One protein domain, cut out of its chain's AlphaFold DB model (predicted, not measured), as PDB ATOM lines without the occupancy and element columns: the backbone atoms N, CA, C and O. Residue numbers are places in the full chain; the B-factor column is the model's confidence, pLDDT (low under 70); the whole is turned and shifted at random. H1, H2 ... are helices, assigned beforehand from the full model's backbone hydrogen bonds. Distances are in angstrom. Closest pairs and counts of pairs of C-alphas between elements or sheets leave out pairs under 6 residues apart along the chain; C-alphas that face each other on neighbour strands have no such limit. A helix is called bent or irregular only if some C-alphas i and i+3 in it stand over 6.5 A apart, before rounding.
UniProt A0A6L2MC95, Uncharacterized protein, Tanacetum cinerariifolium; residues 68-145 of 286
ATOM      1  N   VAL A  68      18.100  -6.464 -39.669       31.27
ATOM      2  CA  VAL A  68      17.584  -6.528 -38.302       31.27
ATOM      3  C   VAL A  68      16.091  -6.795 -38.453       31.27
ATOM      4  O   VAL A  68      15.360  -5.896 -38.868       31.27
ATOM      5  N   PRO A  69      15.606  -8.015 -38.163       31.98
ATOM      6  CA  PRO A  69      14.185  -8.248 -38.020       31.98
ATOM      7  C   PRO A  69      13.768  -7.607 -36.698       31.98
ATOM      8  O   PRO A  69      13.649  -8.273 -35.669       31.98
ATOM      9  N   CYS A  70      13.589  -6.287 -36.699       34.78
ATOM     10  CA  CYS A  70      12.806  -5.652 -35.661       34.78
ATOM     11  C   CYS A  70      11.419  -6.276 -35.794       34.78
ATOM     12  O   CYS A  70      10.762  -6.130 -36.824       34.78
ATOM     13  N   LYS A  71      10.995  -7.029 -34.777       39.28
ATOM     14  CA  LYS A  71       9.625  -7.523 -34.636       39.28
ATOM     15  C   LYS A  71       8.733  -6.325 -34.294       39.28
ATOM     16  O   LYS A  71       8.173  -6.245 -33.211       39.28
ATOM     17  N   LEU A  72       8.715  -5.343 -35.189       38.28
ATOM     18  CA  LEU A  72       7.771  -4.251 -35.190       38.28
ATOM     19  C   LEU A  72       6.456  -4.900 -35.577       38.28
ATOM     20  O   LEU A  72       6.374  -5.588 -36.597       38.28
ATOM     21  N   ASN A  73       5.437  -4.712 -34.752       44.75
ATOM     22  CA  ASN A  73       4.079  -4.812 -35.248       44.75
ATOM     23  C   ASN A  73       4.023  -3.787 -36.379       44.75
ATOM     24  O   ASN A  73       4.039  -2.589 -36.117       44.75
ATOM     25  N   SER A  74       4.154  -4.245 -37.626       50.59
ATOM     26  CA  SER A  74       4.272  -3.351 -38.767       50.59
ATOM     27  C   SER A  74       2.929  -2.660 -38.906       50.59
ATOM     28  O   SER A  74       1.994  -3.222 -39.479       50.59
ATOM     29  N   ILE A  75       2.812  -1.472 -38.324       59.56
ATOM     30  CA  ILE A  75       1.743  -0.555 -38.667       59.56
ATOM     31  C   ILE A  75       1.898  -0.352 -40.167       59.56
ATOM     32  O   ILE A  75       2.930   0.127 -40.640       59.56
ATOM     33  N   ASP A  76       0.910  -0.821 -40.923       74.06
ATOM     34  CA  ASP A  76       0.872  -0.593 -42.353       74.06
ATOM     35  C   ASP A  76       0.593   0.896 -42.551       74.06
ATOM     36  O   ASP A  76      -0.552   1.337 -42.586       74.06
ATOM     37  N   VAL A  77       1.666   1.685 -42.633       68.06
ATOM     38  CA  VAL A  77       1.622   3.137 -42.841       68.06
ATOM     39  C   VAL A  77       0.783   3.466 -44.082       68.06
ATOM     40  O   VAL A  77       0.073   4.471 -44.108       68.06
ATOM     41  N   THR A  78       0.774   2.578 -45.083       72.50
ATOM     42  CA  THR A  78      -0.076   2.715 -46.270       72.50
ATOM     43  C   THR A  78      -1.551   2.539 -45.923       72.50
ATOM     44  O   THR A  78      -2.379   3.299 -46.418       72.50
ATOM     45  N   ALA A  79      -1.902   1.583 -45.060       77.00
ATOM     46  CA  ALA A  79      -3.271   1.416 -44.569       77.00
ATOM     47  C   ALA A  79      -3.712   2.583 -43.674       77.00
ATOM     48  O   ALA A  79      -4.846   3.047 -43.805       77.00
ATOM     49  N   THR A  80      -2.817   3.088 -42.819       74.75
ATOM     50  CA  THR A  80      -3.098   4.191 -41.887       74.75
ATOM     51  C   THR A  80      -3.343   5.502 -42.625       74.75
ATOM     52  O   THR A  80      -4.348   6.163 -42.385       74.75
ATOM     53  N   PHE A  81      -2.473   5.870 -43.568       75.62
ATOM     54  CA  PHE A  81      -2.577   7.151 -44.273       75.62
ATOM     55  C   PHE A  81      -3.326   7.059 -45.606       75.62
ATOM     56  O   PHE A  81      -3.628   8.085 -46.208       75.62
ATOM     57  N   ARG A  82      -3.630   5.847 -46.090       82.75
ATOM     58  CA  ARG A  82      -4.189   5.584 -47.432       82.75
ATOM     59  C   ARG A  82      -3.364   6.192 -48.577       82.75
ATOM     60  O   ARG A  82      -3.882   6.379 -49.679       82.75
ATOM     61  N   VAL A  83      -2.082   6.478 -48.340       74.88
ATOM     62  CA  VAL A  83      -1.141   7.006 -49.335       74.88
ATOM     63  C   VAL A  83      -0.029   5.977 -49.553       74.88
ATOM     64  O   VAL A  83       0.654   5.624 -48.593       74.88
ATOM     65  N   PRO A  84       0.187   5.493 -50.790       77.62
ATOM     66  CA  PRO A  84       1.325   4.635 -51.107       77.62
ATOM     67  C   PRO A  84       2.626   5.419 -50.923       77.62
ATOM     68  O   PRO A  84       2.908   6.323 -51.699       77.62
ATOM     69  N   LEU A  85       3.443   5.088 -49.922       76.12
ATOM     70  CA  LEU A  85       4.736   5.748 -49.682       76.12
ATOM     71  C   LEU A  85       5.857   5.155 -50.539       76.12
ATOM     72  O   LEU A  85       6.925   4.796 -50.053       76.12
ATOM     73  N   THR A  86       5.590   5.011 -51.837       76.88
ATOM     74  CA  THR A  86       6.505   4.346 -52.773       76.88
ATOM     75  C   THR A  86       7.497   5.294 -53.433       76.88
ATOM     76  O   THR A  86       8.521   4.847 -53.944       76.88
ATOM     77  N   THR A  87       7.212   6.599 -53.440       75.12
ATOM     78  CA  THR A  87       8.069   7.608 -54.065       75.12
ATOM     79  C   THR A  87       8.281   8.821 -53.160       75.12
ATOM     80  O   THR A  87       7.475   9.118 -52.279       75.12
ATOM     81  N   PHE A  88       9.352   9.579 -53.412       72.50
ATOM     82  CA  PHE A  88       9.611  10.848 -52.722       72.50
ATOM     83  C   PHE A  88       8.476  11.868 -52.921       72.50
ATOM     84  O   PHE A  88       8.166  12.654 -52.029       72.50
ATOM     85  N   VAL A  89       7.820  11.831 -54.086       80.50
ATOM     86  CA  VAL A  89       6.661  12.685 -54.381       80.50
ATOM     87  C   VAL A  89       5.490  12.337 -53.462       80.50
ATOM     88  O   VAL A  89       4.831  13.244 -52.956       80.50
ATOM     89  N   ASP A  90       5.267  11.047 -53.198       79.25
ATOM     90  CA  ASP A  90       4.221  10.588 -52.283       79.25
ATOM     91  C   ASP A  90       4.519  10.992 -50.835       79.25
ATOM     92  O   ASP A  90       3.616  11.430 -50.126       79.25
ATOM     93  N   LEU A  91       5.788  10.927 -50.416       77.62
ATOM     94  CA  LEU A  91       6.219  11.394 -49.096       77.62
ATOM     95  C   LEU A  91       5.998  12.902 -48.938       77.62
ATOM     96  O   LEU A  91       5.403  13.346 -47.960       77.62
ATOM     97  N   HIS A  92       6.422  13.695 -49.924       77.00
ATOM     98  CA  HIS A  92       6.211  15.141 -49.918       77.00
ATOM     99  C   HIS A  92       4.718  15.491 -49.886       77.00
ATOM    100  O   HIS A  92       4.295  16.405 -49.179       77.00
ATOM    101  N   LYS A  93       3.896  14.736 -50.621       85.81
ATOM    102  CA  LYS A  93       2.442  14.877 -50.594       85.81
ATOM    103  C   LYS A  93       1.861  14.529 -49.222       85.81
ATOM    104  O   LYS A  93       1.068  15.316 -48.717       85.81
ATOM    105  N   LEU A  94       2.286  13.423 -48.606       82.38
ATOM    106  CA  LEU A  94       1.853  13.038 -47.263       82.38
ATOM    107  C   LEU A  94       2.194  14.128 -46.240       82.38
ATOM    108  O   LEU A  94       1.329  14.526 -45.466       82.38
ATOM    109  N   ILE A  95       3.419  14.656 -46.283       79.62
ATOM    110  CA  ILE A  95       3.863  15.749 -45.408       79.62
ATOM    111  C   ILE A  95       2.962  16.980 -45.581       79.62
ATOM    112  O   ILE A  95       2.502  17.550 -44.594       79.62
ATOM    113  N   ASN A  96       2.658  17.365 -46.822       83.00
ATOM    114  CA  ASN A  96       1.792  18.514 -47.097       83.00
ATOM    115  C   ASN A  96       0.346  18.289 -46.644       83.00
ATOM    116  O   ASN A  96      -0.294  19.231 -46.182       83.00
ATOM    117  N   ASP A  97      -0.173  17.072 -46.792       85.25
ATOM    118  CA  ASP A  97      -1.527  16.729 -46.365       85.25
ATOM    119  C   ASP A  97      -1.633  16.682 -44.824       85.25
ATOM    120  O   ASP A  97      -2.645  17.121 -44.284       85.25
ATOM    121  N   ILE A  98      -0.582  16.248 -44.110       77.25
ATOM    122  CA  ILE A  98      -0.489  16.342 -42.638       77.25
ATOM    123  C   ILE A  98      -0.443  17.804 -42.188       77.25
ATOM    124  O   ILE A  98      -1.135  18.182 -41.250       77.25
ATOM    125  N   GLU A  99       0.349  18.647 -42.850       76.12
ATOM    126  CA  GLU A  99       0.476  20.059 -42.469       76.12
ATOM    127  C   GLU A  99      -0.780  20.878 -42.770       76.12
ATOM    128  O   GLU A  99      -1.118  21.799 -42.032       76.12
ATOM    129  N   ALA A 100      -1.499  20.517 -43.831       84.31
ATOM    130  CA  ALA A 100      -2.815  21.066 -44.126       84.31
ATOM    131  C   ALA A 100      -3.920  20.506 -43.209       84.31
ATOM    132  O   ALA A 100      -5.091  20.790 -43.453       84.31
ATOM    133  N   ASP A 101      -3.554  19.683 -42.220       82.38
ATOM    134  CA  ASP A 101      -4.440  18.984 -41.288       82.38
ATOM    135  C   ASP A 101      -5.573  18.211 -41.984       82.38
ATOM    136  O   ASP A 101      -6.669  18.021 -41.460       82.38
ATOM    137  N   LYS A 102      -5.318  17.710 -43.201       88.50
ATOM    138  CA  LYS A 102      -6.310  16.931 -43.965       88.50
ATOM    139  C   LYS A 102      -6.625  15.576 -43.338       88.50
ATOM    140  O   LYS A 102      -7.521  14.881 -43.808       88.50
ATOM    141  N   TYR A 103      -5.875  15.201 -42.310       81.25
ATOM    142  CA  TYR A 103      -6.030  13.967 -41.559       81.25
ATOM    143  C   TYR A 103      -6.535  14.231 -40.136       81.25
ATOM    144  O   TYR A 103      -6.204  13.478 -39.221       81.25
ATOM    145  N   GLU A 104      -7.349  15.271 -39.935       80.94
ATOM    146  CA  GLU A 104      -7.961  15.577 -38.634       80.94
ATOM    147  C   GLU A 104      -8.701  14.360 -38.037       80.94
ATOM    148  O   GLU A 104      -8.653  14.109 -36.833       80.94
ATOM    149  N   GLU A 105      -9.309  13.532 -38.892       80.06
ATOM    150  CA  GLU A 105     -10.000  12.294 -38.508       80.06
ATOM    151  C   GLU A 105      -9.032  11.203 -37.998       80.06
ATOM    152  O   GLU A 105      -9.353  10.475 -37.061       80.06
ATOM    153  N   LEU A 106      -7.804  11.134 -38.536       73.75
ATOM    154  CA  LEU A 106      -6.753  10.245 -38.014       73.75
ATOM    155  C   LEU A 106      -6.150  10.798 -36.717       73.75
ATOM    156  O   LEU A 106      -5.832  10.041 -35.803       73.75
ATOM    157  N   SER A 107      -6.015  12.122 -36.620       74.25
ATOM    158  CA  SER A 107      -5.484  12.802 -35.436       74.25
ATOM    159  C   SER A 107      -6.429  12.747 -34.236       74.25
ATOM    160  O   SER A 107      -5.950  12.654 -33.108       74.25
ATOM    161  N   SER A 108      -7.742  12.821 -34.464       81.81
ATOM    162  CA  SER A 108      -8.768  12.803 -33.411       81.81
ATOM    163  C   SER A 108      -9.131  11.391 -32.945       81.81
ATOM    164  O   SER A 108      -9.543  11.223 -31.799       81.81
ATOM    165  N   GLY A 109      -8.942  10.374 -33.795       83.38
ATOM    166  CA  GLY A 109      -9.197   8.971 -33.453       83.38
ATOM    167  C   GLY A 109      -8.050   8.258 -32.725       83.38
ATOM    168  O   GLY A 109      -8.287   7.227 -32.099       83.38
ATOM    169  N   MET A 110      -6.820   8.777 -32.792       82.31
ATOM    170  CA  MET A 110      -5.642   8.150 -32.178       82.31
ATOM    171  C   MET A 110      -5.365   8.691 -30.777       82.31
ATOM    172  O   MET A 110      -5.337   9.902 -30.549       82.31
ATOM    173  N   THR A 111      -5.066   7.793 -29.838       90.62
ATOM    174  CA  THR A 111      -4.593   8.208 -28.516       90.62
ATOM    175  C   THR A 111      -3.182   8.792 -28.617       90.62
ATOM    176  O   THR A 111      -2.433   8.521 -29.558       90.62
ATOM    177  N   ASN A 112      -2.766   9.586 -27.625       83.38
ATOM    178  CA  ASN A 112      -1.397  10.119 -27.593       83.38
ATOM    179  C   ASN A 112      -0.327   9.009 -27.602       83.38
ATOM    180  O   ASN A 112       0.759   9.232 -28.134       83.38
ATOM    181  N   GLY A 113      -0.641   7.826 -27.057       88.06
ATOM    182  CA  GLY A 113       0.224   6.649 -27.126       88.06
ATOM    183  C   GLY A 113       0.420   6.175 -28.565       88.06
ATOM    184  O   GLY A 113       1.555   6.092 -29.026       88.06
ATOM    185  N   ASP A 114      -0.677   5.992 -29.304       83.56
ATOM    186  CA  ASP A 114      -0.642   5.541 -30.702       83.56
ATOM    187  C   ASP A 114       0.096   6.541 -31.606       83.56
ATOM    188  O   ASP A 114       0.808   6.157 -32.537       83.56
ATOM    189  N   ARG A 115      -0.045   7.846 -31.330       79.06
ATOM    190  CA  ARG A 115       0.669   8.907 -32.064       79.06
ATOM    191  C   ARG A 115       2.174   8.813 -31.846       79.06
ATOM    192  O   ARG A 115       2.933   8.945 -32.803       79.06
ATOM    193  N   MET A 116       2.598   8.569 -30.608       79.81
ATOM    194  CA  MET A 116       4.009   8.396 -30.271       79.81
ATOM    195  C   MET A 116       4.577   7.125 -30.908       79.81
ATOM    196  O   MET A 116       5.633   7.183 -31.527       79.81
ATOM    197  N   GLU A 117       3.846   6.010 -30.844       83.00
ATOM    198  CA  GLU A 117       4.250   4.741 -31.464       83.00
ATOM    199  C   GLU A 117       4.351   4.860 -32.994       83.00
ATOM    200  O   GLU A 117       5.291   4.355 -33.606       83.00
ATOM    201  N   THR A 118       3.438   5.607 -33.621       79.56
ATOM    202  CA  THR A 118       3.484   5.880 -35.067       79.56
ATOM    203  C   THR A 118       4.690   6.741 -35.447       79.56
ATOM    204  O   THR A 118       5.299   6.511 -36.490       79.56
ATOM    205  N   LEU A 119       5.069   7.715 -34.614       77.00
ATOM    206  CA  LEU A 119       6.276   8.516 -34.836       77.00
ATOM    207  C   LEU A 119       7.553   7.683 -34.666       77.00
ATOM    208  O   LEU A 119       8.436   7.772 -35.518       77.00
ATOM    209  N   ASP A 120       7.618   6.831 -33.642       82.00
ATOM    210  CA  ASP A 120       8.727   5.888 -33.437       82.00
ATOM    211  C   ASP A 120       8.862   4.902 -34.609       82.00
ATOM    212  O   ASP A 120       9.971   4.532 -34.990       82.00
ATOM    213  N   ALA A 121       7.747   4.508 -35.232       79.12
ATOM    214  CA  ALA A 121       7.754   3.664 -36.426       79.12
ATOM    215  C   ALA A 121       8.212   4.406 -37.697       79.12
ATOM    216  O   ALA A 121       8.798   3.792 -38.592       79.12
ATOM    217  N   LEU A 122       7.970   5.720 -37.792       78.88
ATOM    218  CA  LEU A 122       8.388   6.550 -38.929       78.88
ATOM    219  C   LEU A 122       9.871   6.935 -38.878       78.88
ATOM    220  O   LEU A 122      10.484   7.104 -39.935       78.88
ATOM    221  N   ASP A 123      10.460   7.048 -37.687       81.81
ATOM    222  CA  ASP A 123      11.871   7.407 -37.505       81.81
ATOM    223  C   ASP A 123      12.841   6.508 -38.306       81.81
ATOM    224  O   ASP A 123      13.585   7.030 -39.145       81.81
ATOM    225  N   PRO A 124      12.797   5.162 -38.200       81.19
ATOM    226  CA  PRO A 124      13.684   4.302 -38.983       81.19
ATOM    227  C   PRO A 124      13.426   4.389 -40.495       81.19
ATOM    228  O   PRO A 124      14.374   4.274 -41.274       81.19
ATOM    229  N   MET A 125      12.184   4.639 -40.933       77.81
ATOM    230  CA  MET A 125      11.873   4.830 -42.358       77.81
ATOM    231  C   MET A 125      12.509   6.107 -42.912       77.81
ATOM    232  O   MET A 125      13.052   6.098 -44.020       77.81
ATOM    233  N   LEU A 126      12.467   7.201 -42.148       77.62
ATOM    234  CA  LEU A 126      13.098   8.462 -42.530       77.62
ATOM    235  C   LEU A 126      14.619   8.327 -42.569       77.62
ATOM    236  O   LEU A 126      15.242   8.753 -43.541       77.62
ATOM    237  N   VAL A 127      15.212   7.683 -41.561       80.25
ATOM    238  CA  VAL A 127      16.656   7.406 -41.525       80.25
ATOM    239  C   VAL A 127      17.082   6.591 -42.746       80.25
ATOM    240  O   VAL A 127      18.076   6.927 -43.391       80.25
ATOM    241  N   GLN A 128      16.310   5.567 -43.114       82.69
ATOM    242  CA  GLN A 128      16.615   4.740 -44.276       82.69
ATOM    243  C   GLN A 128      16.512   5.515 -45.599       82.69
ATOM    244  O   GLN A 128      17.430   5.429 -46.413       82.69
ATOM    245  N   GLN A 129      15.473   6.331 -45.804       75.94
ATOM    246  CA  GLN A 129      15.376   7.150 -47.022       75.94
ATOM    247  C   GLN A 129      16.478   8.207 -47.127       75.94
ATOM    248  O   GLN A 129      17.006   8.446 -48.213       75.94
ATOM    249  N   VAL A 130      16.855   8.839 -46.012       78.12
ATOM    250  CA  VAL A 130      17.967   9.799 -45.992       78.12
ATOM    251  C   VAL A 130      19.280   9.105 -46.355       78.12
ATOM    252  O   VAL A 130      20.063   9.658 -47.127       78.12
ATOM    253  N   GLN A 131      19.502   7.884 -45.861       83.06
ATOM    254  CA  GLN A 131      20.673   7.082 -46.213       83.06
ATOM    255  C   GLN A 131      20.689   6.716 -47.706       83.06
ATOM    256  O   GLN A 131      21.715   6.883 -48.362       83.06
ATOM    257  N   GLU A 132      19.557   6.292 -48.272       78.25
ATOM    258  CA  GLU A 132      19.444   5.979 -49.705       78.25
ATOM    259  C   GLU A 132      19.721   7.205 -50.588       78.25
ATOM    260  O   GLU A 132      20.451   7.107 -51.577       78.25
ATOM    261  N   LEU A 133      19.208   8.380 -50.208       73.56
ATOM    262  CA  LEU A 133      19.507   9.642 -50.890       73.56
ATOM    263  C   LEU A 133      20.989  10.007 -50.781       73.56
ATOM    264  O   LEU A 133      21.590  10.447 -51.762       73.56
ATOM    265  N   TYR A 134      21.590   9.812 -49.610       76.50
ATOM    266  CA  TYR A 134      23.008  10.070 -49.394       76.50
ATOM    267  C   TYR A 134      23.884   9.178 -50.280       76.50
ATOM    268  O   TYR A 134      24.773   9.677 -50.973       76.50
ATOM    269  N   ASP A 135      23.591   7.880 -50.340       78.31
ATOM    270  CA  ASP A 135      24.312   6.928 -51.185       78.31
ATOM    271  C   ASP A 135      24.091   7.213 -52.674       78.31
ATOM    272  O   ASP A 135      25.031   7.147 -53.472       78.31
ATOM    273  N   GLN A 136      22.881   7.627 -53.061       75.94
ATOM    274  CA  GLN A 136      22.582   8.058 -54.423       75.94
ATOM    275  C   GLN A 136      23.399   9.296 -54.812       75.94
ATOM    276  O   GLN A 136      24.005   9.325 -55.887       75.94
ATOM    277  N   VAL A 137      23.467  10.308 -53.944       68.19
ATOM    278  CA  VAL A 137      24.270  11.516 -54.174       68.19
ATOM    279  C   VAL A 137      25.757  11.162 -54.235       68.19
ATOM    280  O   VAL A 137      26.435  11.591 -55.171       68.19
ATOM    281  N   ASN A 138      26.250  10.311 -53.333       76.56
ATOM    282  CA  ASN A 138      27.646   9.874 -53.300       76.56
ATOM    283  C   ASN A 138      28.046   8.989 -54.482       76.56
ATOM    284  O   ASN A 138      29.171   9.103 -54.965       76.56
ATOM    285  N   SER A 139      27.141   8.171 -55.020       75.12
ATOM    286  CA  SER A 139      27.425   7.331 -56.192       75.12
ATOM    287  C   SER A 139      27.763   8.144 -57.452       75.12
ATOM    288  O   SER A 139      28.502   7.677 -58.323       75.12
ATOM    289  N   ASN A 140      27.291   9.395 -57.529       72.31
ATOM    290  CA  ASN A 140      27.626  10.319 -58.614       72.31
ATOM    291  C   ASN A 140      29.026  10.937 -58.464       72.31
ATOM    292  O   ASN A 140      29.583  11.459 -59.434       72.31
ATOM    293  N   PHE A 141      29.630  10.848 -57.279       58.53
ATOM    294  CA  PHE A 141      31.021  11.214 -57.062       58.53
ATOM    295  C   PHE A 141      31.893   9.982 -57.285       58.53
ATOM    296  O   PHE A 141      32.145   9.199 -56.378       58.53
ATOM    297  N   ARG A 142      32.398   9.809 -58.512       62.16
ATOM    298  CA  ARG A 142      33.474   8.840 -58.753       62.16
ATOM    299  C   ARG A 142      34.744   9.361 -58.078       62.16
ATOM    300  O   ARG A 142      35.224  10.421 -58.489       62.16
ATOM    301  N   PRO A 143      35.323   8.646 -57.099       55.38
ATOM    302  CA  PRO A 143      36.644   8.985 -56.600       55.38
ATOM    303  C   PRO A 143      37.615   8.842 -57.770       55.38
ATOM    304  O   PRO A 143      37.841   7.740 -58.273       55.38
ATOM    305  N   LEU A 144      38.156   9.960 -58.253       57.91
ATOM    306  CA  LEU A 144      39.287   9.904 -59.163       57.91
ATOM    307  C   LEU A 144      40.480   9.472 -58.317       57.91
ATOM    308  O   LEU A 144      41.099  10.285 -57.636       57.91
ATOM    309  N   VAL A 145      40.760   8.170 -58.326       49.22
ATOM    310  CA  VAL A 145      42.019   7.630 -57.821       49.22
ATOM    311  C   VAL A 145      43.096   8.138 -58.771       49.22
ATOM    312  O   VAL A 145      43.328   7.567 -59.833       49.22
TER     313      VAL A 145
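AT A GLANCE: This is residues 68 to 145 of the 286 residues of an uncharacterized protein of Tanacetum cinerariifolium (UniProt A0A6L2MC95). One long helix, H4, makes most of the length, and three short helices, H1, H2 and H3, form a loose head beside its first part, the chain folding back from H2 through H3 into H4. The far end of H4 and the tail after it, residues 130 to 145, stick out from this head. The printed part has 78 residues with four named helices, in the order H1, H2, H3, H4, and no named strand; the class is all helix, with 51 residues in the helices. The whole is loose, with a radius of gyration of the C-alphas of 15.9 A, and elongated, spanning 57 by 31 by 18 A.

HOW THE PARTS SIT: Residues 68 to 76 come before H1, residues 77 to 81. A short link of 6 residues joins H1 to H2, residues 88 to 99. H1 and H2 are close but not clearly touching: their closest C-alphas, those of Phe 81 and Leu 94, are 8.0 A apart, and their centres 12.8 A. A tight link of 4 residues joins H2 to H3, residues 104 to 109, and these two helices are apart. H1 and H3 are only just apart, at 8.1 A between their closest C-alphas. A tight link of 2 residues joins H3 to H4, residues 112 to 139. H3 and H4 are only just apart, with closest C-alphas at 8.0 A. H1 and H4 are also only just apart, at 8.5 A. H2 and H4 are apart. In H1, H2 and H3 every O i to N i+4 pair is within hydrogen-bond range; in H4, 22 of 24 are.

IN THESE COORDINATES: H1 begins with C-alpha 77 at (1.622, 3.137, -42.841) and is 6.0 A long from first to last C-alpha. H2 is 16.5 A long, and H3 is 8.5 A long. H4 runs 40.7 A, from C-alpha 112 at (-1.397, 10.119, -27.593) to C-alpha 139 at (27.425, 7.331, -56.192). It is neither bent nor irregular, but only just: C-alphas 121 and 124 are 6.5 A apart.

THE WHOLE: The two C-alphas farthest apart, those of Gly 109 and Val 145, are 56.7 A from each other. Residues 130 to 145 stand free, of which 130 to 139 belong to H4. Without them the body has 62 residues, spans 35 by 29 by 17 A and has a radius of gyration of 12.0 A. The printed part has no cut, and no link between helices is long. The mean pLDDT of the printed part is 73.7; it is under 70 at residues 68 to 75, 77, 137 and 141 to 145.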